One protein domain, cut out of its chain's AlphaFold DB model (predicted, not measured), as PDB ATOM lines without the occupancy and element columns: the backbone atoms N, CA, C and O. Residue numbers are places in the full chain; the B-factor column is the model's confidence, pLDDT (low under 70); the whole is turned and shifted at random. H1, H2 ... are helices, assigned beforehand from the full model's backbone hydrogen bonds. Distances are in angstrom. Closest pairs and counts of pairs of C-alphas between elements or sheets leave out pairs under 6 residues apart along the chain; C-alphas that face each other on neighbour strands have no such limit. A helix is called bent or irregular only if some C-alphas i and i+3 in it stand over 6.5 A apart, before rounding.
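Overview. This is residues 4 to 66 of the 69 residues of the protein "NOS domain-containing protein" of Paenibacillus kribbensis (UniProt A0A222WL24). Two helical hairpins, H1 with H2 and H3 with H4, make an elongated, loose shape, and H1 meets H3 about at a right angle between them. The printed part has 63 residues, with four named helices in the order H1, H2, H3, H4 and no named strand: all helix. The radius of gyration of the C-alphas is 13.5 A; the spans are 40 by 26 by 18 A.

Arrangement. H1, residues 4 to 11, touches residues 16 to 23 alone of H2, residues 16 to 33; their closest C-alphas, Tyr 6 and Ala 19, are 5.9 A apart. This hairpin has a shallow tilt of 23 degrees, opposite ways. H3, residues 40 to 52, touches H1 with residues 42 to 46 alone, about perpendicular at 88 degrees; the closest C-alphas, Cys 8 and His 45, are 6.5 A apart. With residues 48 to 52 alone H3 touches H4, residues 60 to 65, a hairpin at a shallow tilt of 18 degrees, opposite ways; the closest C-alphas, Arg 52 and Arg 60, are 5.4 A apart. H2 is apart from H3 and H4. In H1, H2 and H3 every O i to N i+4 pair is within hydrogen-bond range; in H4 0 of 2 are, and 1 of 3 O i to N i+3 pairs.

Along the chain. H1 begins at C-alpha 4 (241.874, 325.749, 174.697). H2 is 25.5 A long and H3 18.3 A. H4 is irregular, C-alphas 61 and 64 being 8.1 A apart, and ends at C-alpha 65 (247.608, 310.078, 184.799).

Size, cuts and confidence. The C-alphas farthest apart, Thr 32 and Ile 58, are 40.8 A apart. The printed part has no cut, no link is long, and no printed residue is under 70 in pLDDT.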
ATOM      1  N   ILE A   4     241.019 326.623 173.882       84.94
ATOM      2  CA  ILE A   4     241.874 325.749 174.697       84.94
ATOM      3  C   ILE A   4     242.265 326.452 176.000       84.94
ATOM      4  O   ILE A   4     242.054 325.887 177.064       84.94
ATOM      5  N   ILE A   5     242.720 327.709 175.934       88.44
ATOM      6  CA  ILE A   5     243.107 328.502 177.116       88.44
ATOM      7  C   ILE A   5     241.913 328.706 178.045       88.44
ATOM      8  O   ILE A   5     242.014 328.494 179.249       88.44
ATOM      9  N   TYR A   6     240.751 329.031 177.477       88.56
ATOM     10  CA  TYR A   6     239.534 329.218 178.260       88.56
ATOM     11  C   TYR A   6     239.126 327.945 179.017       88.56
ATOM     12  O   TYR A   6     238.772 327.989 180.194       88.56
ATOM     13  N   THR A   7     239.185 326.801 178.334       88.44
ATOM     14  CA  THR A   7     238.841 325.502 178.921       88.44
ATOM     15  C   THR A   7     239.878 325.070 179.954       88.44
ATOM     16  O   THR A   7     239.496 324.665 181.044       88.44
ATOM     17  N   CYS A   8     241.166 325.249 179.656       90.25
ATOM     18  CA  CYS A   8     242.276 324.959 180.557       90.25
ATOM     19  C   CYS A   8     242.153 325.745 181.871       90.25
ATOM     20  O   CYS A   8     242.091 325.151 182.941       90.25
ATOM     21  N   TYR A   9     241.992 327.071 181.808       90.56
ATOM     22  CA  TYR A   9     241.887 327.907 183.012       90.56
ATOM     23  C   TYR A   9     240.624 327.595 183.815       90.56
ATOM     24  O   TYR A   9     240.660 327.590 185.044       90.56
ATOM     25  N   LYS A  10     239.520 327.266 183.136       90.00
ATOM     26  CA  LYS A  10     238.292 326.816 183.795       90.00
ATOM     27  C   LYS A  10     238.486 325.482 184.527       90.00
ATOM     28  O   LYS A  10     238.001 325.341 185.645       90.00
ATOM     29  N   GLU A  11     239.153 324.509 183.908       88.31
ATOM     30  CA  GLU A  11     239.404 323.187 184.502       88.31
ATOM     31  C   GLU A  11     240.449 323.246 185.629       88.31
ATOM     32  O   GLU A  11     240.308 322.530 186.616       88.31
ATOM     33  N   LEU A  12     241.417 324.165 185.548       86.69
ATOM     34  CA  LEU A  12     242.373 324.473 186.620       86.69
ATOM     35  C   LEU A  12     241.756 325.280 187.782       86.69
ATOM     36  O   LEU A  12     242.451 325.591 188.747       86.69
ATOM     37  N   GLY A  13     240.471 325.645 187.703       89.00
ATOM     38  CA  GLY A  13     239.774 326.407 188.743       89.00
ATOM     39  C   GLY A  13     240.170 327.886 188.825       89.00
ATOM     40  O   GLY A  13     239.912 328.526 189.844       89.00
ATOM     41  N   ARG A  14     240.789 328.437 187.775       89.88
ATOM     42  CA  ARG A  14     241.187 329.849 187.698       89.88
ATOM     43  C   ARG A  14     240.028 330.745 187.274       89.88
ATOM     44  O   ARG A  14     239.041 330.299 186.678       89.88
ATOM     45  N   SER A  15     240.144 332.032 187.591       91.06
ATOM     46  CA  SER A  15     239.104 333.006 187.269       91.06
ATOM     47  C   SER A  15     238.983 333.252 185.758       91.06
ATOM     48  O   SER A  15     239.922 333.073 184.977       91.06
ATOM     49  N   ARG A  16     237.797 333.700 185.326       87.69
ATOM     50  CA  ARG A  16     237.573 334.127 183.936       87.69
ATOM     51  C   ARG A  16     238.457 335.325 183.576       87.69
ATOM     52  O   ARG A  16     238.897 335.408 182.433       87.69
ATOM     53  N   ASP A  17     238.712 336.213 184.531       90.81
ATOM     54  CA  ASP A  17     239.519 337.414 184.316       90.81
ATOM     55  C   ASP A  17     240.991 337.067 184.069       90.81
ATOM     56  O   ASP A  17     241.595 337.616 183.152       90.81
ATOM     57  N   GLU A  18     241.541 336.075 184.779       90.38
ATOM     58  CA  GLU A  18     242.878 335.535 184.490       90.38
ATOM     59  C   GLU A  18     242.973 334.936 183.085       90.38
ATOM     60  O   GLU A  18     243.943 335.178 182.370       90.38
ATOM     61  N   ALA A  19     241.950 334.190 182.658       91.12
ATOM     62  CA  ALA A  19     241.918 333.640 181.307       91.12
ATOM     63  C   ALA A  19     241.883 334.754 180.247       91.12
ATOM     64  O   ALA A  19     242.544 334.649 179.217       91.12
ATOM     65  N   VAL A  20     241.130 335.833 180.488       91.88
ATOM     66  CA  VAL A  20     241.080 336.993 179.584       91.88
ATOM     67  C   VAL A  20     242.424 337.716 179.546       91.88
ATOM     68  O   VAL A  20     242.888 338.026 178.452       91.88
ATOM     69  N   ALA A  21     243.067 337.936 180.694       92.81
ATOM     70  CA  ALA A  21     244.396 338.540 180.757       92.81
ATOM     71  C   ALA A  21     245.412 337.725 179.942       92.81
ATOM     72  O   ALA A  21     246.042 338.264 179.036       92.81
ATOM     73  N   ARG A  22     245.460 336.401 180.147       93.19
ATOM     74  CA  ARG A  22     246.343 335.515 179.377       93.19
ATOM     75  C   ARG A  22     246.071 335.574 177.872       93.19
ATOM     76  O   ARG A  22     247.000 335.538 177.074       93.19
ATOM     77  N   LEU A  23     244.807 335.671 177.461       92.06
ATOM     78  CA  LEU A  23     244.440 335.803 176.047       92.06
ATOM     79  C   LEU A  23     244.895 337.128 175.427       92.06
ATOM     80  O   LEU A  23     245.181 337.158 174.229       92.06
ATOM     81  N   LEU A  24     244.932 338.211 176.205       93.31
ATOM     82  CA  LEU A  24     245.463 339.493 175.743       93.31
ATOM     83  C   LEU A  24     246.969 339.394 175.491       93.31
ATOM     84  O   LEU A  24     247.412 339.835 174.432       93.31
ATOM     85  N   ASP A  25     247.706 338.753 176.398       92.75
ATOM     86  CA  ASP A  25     249.148 338.523 176.249       92.75
ATOM     87  C   ASP A  25     249.438 337.656 175.020       92.75
ATOM     88  O   ASP A  25     250.203 338.045 174.146       92.75
ATOM     89  N   ILE A  26     248.726 336.533 174.878       93.00
ATOM     90  CA  ILE A  26     248.853 335.644 173.715       93.00
ATOM     91  C   ILE A  26     248.573 336.396 172.414       93.00
ATOM     92  O   ILE A  26     249.263 336.198 171.416       93.00
ATOM     93  N   ARG A  27     247.548 337.254 172.396       92.56
ATOM     94  CA  ARG A  27     247.247 338.053 171.209       92.56
ATOM     95  C   ARG A  27     248.399 339.001 170.882       92.56
ATOM     96  O   ARG A  27     248.751 339.101 169.713       92.56
ATOM     97  N   HIS A  28     248.985 339.645 171.886       93.94
ATOM     98  CA  HIS A  28     250.140 340.515 171.696       93.94
ATOM     99  C   HIS A  28     251.359 339.750 171.154       93.94
ATOM    100  O   HIS A  28     251.979 340.190 170.186       93.94
ATOM    101  N   ASP A  29     251.663 338.579 171.712       93.06
ATOM    102  CA  ASP A  29     252.776 337.732 171.267       93.06
ATOM    103  C   ASP A  29     252.583 337.258 169.820       93.06
ATOM    104  O   ASP A  29     253.506 337.323 169.007       93.06
ATOM    105  N   VAL A  30     251.361 336.859 169.455       93.38
ATOM    106  CA  VAL A  30     251.030 336.443 168.084       93.38
ATOM    107  C   VAL A  30     251.109 337.617 167.110       93.38
ATOM    108  O   VAL A  30     251.598 337.450 165.997       93.38
ATOM    109  N   GLU A  31     250.655 338.807 167.504       94.50
ATOM    110  CA  GLU A  31     250.746 340.011 166.670       94.50
ATOM    111  C   GLU A  31     252.199 340.452 166.439       94.50
ATOM    112  O   GLU A  31     252.519 340.964 165.367       94.50
ATOM    113  N   THR A  32     253.081 340.244 167.419       94.69
ATOM    114  CA  THR A  32     254.479 340.702 167.365       94.69
ATOM    115  C   THR A  32     255.437 339.668 166.777       94.69
ATOM    116  O   THR A  32     256.330 340.028 166.011       94.69
ATOM    117  N   THR A  33     255.263 338.389 167.107       93.50
ATOM    118  CA  THR A  33     256.187 337.302 166.739       93.50
ATOM    119  C   THR A  33     255.583 336.295 165.757       93.50
ATOM    120  O   THR A  33     256.307 335.486 165.180       93.50
ATOM    121  N   GLY A  34     254.264 336.337 165.540       92.62
ATOM    122  CA  GLY A  34     253.520 335.370 164.728       92.62
ATOM    123  C   GLY A  34     253.102 334.102 165.483       92.62
ATOM    124  O   GLY A  34     252.296 333.325 164.968       92.62
ATOM    125  N   THR A  35     253.608 333.887 166.700       92.19
ATOM    126  CA  THR A  35     253.335 332.709 167.540       92.19
ATOM    127  C   THR A  35     253.268 333.099 169.021       92.19
ATOM    128  O   THR A  35     253.462 334.258 169.360       92.19
ATOM    129  N   TYR A  36     252.969 332.159 169.916       93.44
ATOM    130  CA  TYR A  36     253.111 332.371 171.360       93.44
ATOM    131  C   TYR A  36     253.598 331.094 172.035       93.44
ATOM    132  O   TYR A  36     253.304 329.987 171.570       93.44
ATOM    133  N   ASP A  37     254.274 331.260 173.167       91.31
ATOM    134  CA  ASP A  37     254.730 330.150 173.989       91.31
ATOM    135  C   ASP A  37     253.726 329.843 175.104       91.31
ATOM    136  O   ASP A  37     253.264 330.716 175.853       91.31
ATOM    137  N   HIS A  38     253.368 328.566 175.204       91.06
ATOM    138  CA  HIS A  38     252.517 328.063 176.275       91.06
ATOM    139  C   HIS A  38     253.328 327.894 177.558       91.06
ATOM    140  O   HIS A  38     254.513 327.560 177.527       91.06
ATOM    141  N   THR A  39     252.668 328.058 178.701       91.06
ATOM    142  CA  THR A  39     253.271 327.695 179.988       91.06
ATOM    143  C   THR A  39     253.296 326.176 180.172       91.06
ATOM    144  O   THR A  39     252.554 325.439 179.519       91.06
ATOM    145  N   TYR A  40     254.135 325.686 181.086       89.31
ATOM    146  CA  TYR A  40     254.215 324.253 181.391       89.31
ATOM    147  C   TYR A  40     252.864 323.666 181.837       89.31
ATOM    148  O   TYR A  40     252.479 322.584 181.387       89.31
ATOM    149  N   ASP A  41     252.111 324.404 182.656       87.56
ATOM    150  CA  ASP A  41     250.768 324.009 183.096       87.56
ATOM    151  C   ASP A  41     249.798 323.920 181.906       87.56
ATOM    152  O   ASP A  41     249.056 322.947 181.771       87.56
ATOM    153  N   GLU A  42     249.839 324.908 181.004       89.88
ATOM    154  CA  GLU A  42     249.014 324.935 179.791       89.88
ATOM    155  C   GLU A  42     249.345 323.771 178.846       89.88
ATOM    156  O   GLU A  42     248.431 323.183 178.267       89.88
ATOM    157  N   LEU A  43     250.626 323.413 178.711       89.62
ATOM    158  CA  LEU A  43     251.074 322.279 177.898       89.62
ATOM    159  C   LEU A  43     250.636 320.942 178.492       89.62
ATOM    160  O   LEU A  43     250.071 320.112 177.780       89.62
ATOM    161  N   THR A  44     250.857 320.750 179.792       89.12
ATOM    162  CA  THR A  44     250.503 319.510 180.494       89.12
ATOM    163  C   THR A  44     248.999 319.271 180.422       89.12
ATOM    164  O   THR A  44     248.541 318.209 179.990       89.12
ATOM    165  N   HIS A  45     248.217 320.295 180.767       88.38
ATOM    166  CA  HIS A  45     246.761 320.221 180.739       88.38
ATOM    167  C   HIS A  45     246.229 320.116 179.305       88.38
ATOM    168  O   HIS A  45     245.349 319.309 179.015       88.38
ATOM    169  N   GLY A  46     246.806 320.866 178.363       87.88
ATOM    170  CA  GLY A  46     246.447 320.809 176.946       87.88
ATOM    171  C   GLY A  46     246.693 319.434 176.319       87.88
ATOM    172  O   GLY A  46     245.865 318.951 175.545       87.88
ATOM    173  N   ALA A  47     247.779 318.757 176.688       87.56
ATOM    174  CA  ALA A  47     248.068 317.405 176.226       87.56
ATOM    175  C   ALA A  47     247.122 316.362 176.833       87.56
ATOM    176  O   ALA A  47     246.632 315.479 176.124       87.56
ATOM    177  N   GLN A  48     246.799 316.496 178.120       86.88
ATOM    178  CA  GLN A  48     245.766 315.701 178.778       86.88
ATOM    179  C   GLN A  48     244.399 315.870 178.093       86.88
ATOM    180  O   GLN A  48     243.733 314.883 177.766       86.88
ATOM    181  N   MET A  49     244.013 317.111 177.780       87.25
ATOM    182  CA  MET A  49     242.801 317.421 177.020       87.25
ATOM    183  C   MET A  49     242.826 316.805 175.614       87.25
ATOM    184  O   MET A  49     241.820 316.251 175.164       87.25
ATOM    185  N   ALA A  50     243.958 316.884 174.909       86.56
ATOM    186  CA  ALA A  50     244.116 316.297 173.581       86.56
ATOM    187  C   ALA A  50     243.959 314.770 173.616       86.56
ATOM    188  O   ALA A  50     243.265 314.199 172.772       86.56
ATOM    189  N   TRP A  51     244.535 314.107 174.625       83.81
ATOM    190  CA  TRP A  51     244.388 312.666 174.805       83.81
ATOM    191  C   TRP A  51     242.945 312.275 175.133       83.81
ATOM    192  O   TRP A  51     242.388 311.377 174.495       83.81
ATOM    193  N   ARG A  52     242.301 312.994 176.060       84.88
ATOM    194  CA  ARG A  52     240.888 312.797 176.416       84.88
ATOM    195  C   ARG A  52     239.963 312.904 175.199       84.88
ATOM    196  O   ARG A  52     239.011 312.132 175.093       84.88
ATOM    197  N   ASN A  53     240.256 313.829 174.286       83.38
ATOM    198  CA  ASN A  53     239.462 314.083 173.083       83.38
ATOM    199  C   ASN A  53     239.846 313.200 171.881       83.38
ATOM    200  O   ASN A  53     239.266 313.341 170.802       83.38
ATOM    201  N   SER A  54     240.797 312.274 172.034       85.81
ATOM    202  CA  SER A  54     241.178 311.352 170.966       85.81
ATOM    203  C   SER A  54     240.169 310.207 170.845       85.81
ATOM    204  O   SER A  54     240.199 309.231 171.599       85.81
ATOM    205  N   ASN A  55     239.278 310.305 169.852       81.69
ATOM    206  CA  ASN A  55     238.218 309.319 169.591       81.69
ATOM    207  C   ASN A  55     238.743 307.904 169.284       81.69
ATOM    208  O   ASN A  55     238.014 306.929 169.450       81.69
ATOM    209  N   CYS A  56     240.004 307.780 168.867       84.44
ATOM    210  CA  CYS A  56     240.635 306.500 168.545       84.44
ATOM    211  C   CYS A  56     241.311 305.831 169.756       84.44
ATOM    212  O   CYS A  56     241.844 304.732 169.622       84.44
ATOM    213  N   CYS A  57     241.313 306.461 170.940       81.62
ATOM    214  CA  CYS A  57     241.954 305.897 172.124       81.62
ATOM    215  C   CYS A  57     240.952 305.154 173.027       81.62
ATOM    216  O   CYS A  57     240.108 305.754 173.702       81.62
ATOM    217  N   ILE A  58     241.087 303.824 173.090       79.06
ATOM    218  CA  ILE A  58     240.356 302.961 174.037       79.06
ATOM    219  C   ILE A  58     240.745 303.275 175.496       79.06
ATOM    220  O   ILE A  58     239.894 303.229 176.381       79.06
ATOM    221  N   GLY A  59     242.001 303.666 175.742       77.56
ATOM    222  CA  GLY A  59     242.570 303.922 177.073       77.56
ATOM    223  C   GLY A  59     242.314 305.313 177.667       77.56
ATOM    224  O   GLY A  59     242.926 305.660 178.670       77.56
ATOM    225  N   ARG A  60     241.411 306.118 177.095       77.50
ATOM    226  CA  ARG A  60     241.163 307.512 177.519       77.50
ATOM    227  C   ARG A  60     240.594 307.685 178.936       77.50
ATOM    228  O   ARG A  60     240.397 308.812 179.361       77.50
ATOM    229  N   LEU A  61     240.287 306.605 179.658       76.06
ATOM    230  CA  LEU A  61     239.756 306.658 181.029       76.06
ATOM    231  C   LEU A  61     240.805 307.068 182.076       76.06
ATOM    232  O   LEU A  61     240.418 307.546 183.132       76.06
ATOM    233  N   VAL A  62     242.099 306.908 181.783       77.38
ATOM    234  CA  VAL A  62     243.222 307.261 182.682       77.38
ATOM    235  C   VAL A  62     243.988 308.499 182.203       77.38
ATOM    236  O   VAL A  62     245.190 308.629 182.429       77.38
ATOM    237  N   TRP A  63     243.305 309.385 181.477       75.81
ATOM    238  CA  TRP A  63     243.904 310.556 180.830       75.81
ATOM    239  C   TRP A  63     244.566 311.528 181.823       75.81
ATOM    240  O   TRP A  63     245.549 312.177 181.480       75.81
ATOM    241  N   ASP A  64     244.069 311.581 183.057       72.38
ATOM    242  CA  ASP A  64     244.560 312.385 184.181       72.38
ATOM    243  C   ASP A  64     245.897 311.886 184.757       72.38
ATOM    244  O   ASP A  64     246.558 312.596 185.511       72.38
ATOM    245  N   LYS A  65     246.326 310.672 184.385       77.19
ATOM    246  CA  LYS A  65     247.608 310.078 184.799       77.19
ATOM    247  C   LYS A  65     248.735 310.284 183.790       77.19
ATOM    248  O   LYS A  65     249.785 309.652 183.917       77.19
ATOM    249  N   LEU A  66     248.528 311.119 182.771       77.38
ATOM    250  CA  LEU A  66     249.578 311.439 181.810       77.38
ATOM    251  C   LEU A  66     250.710 312.203 182.512       77.38
ATOM    252  O   LEU A  66     250.504 313.309 183.012       77.38
TER     253      LEU A  66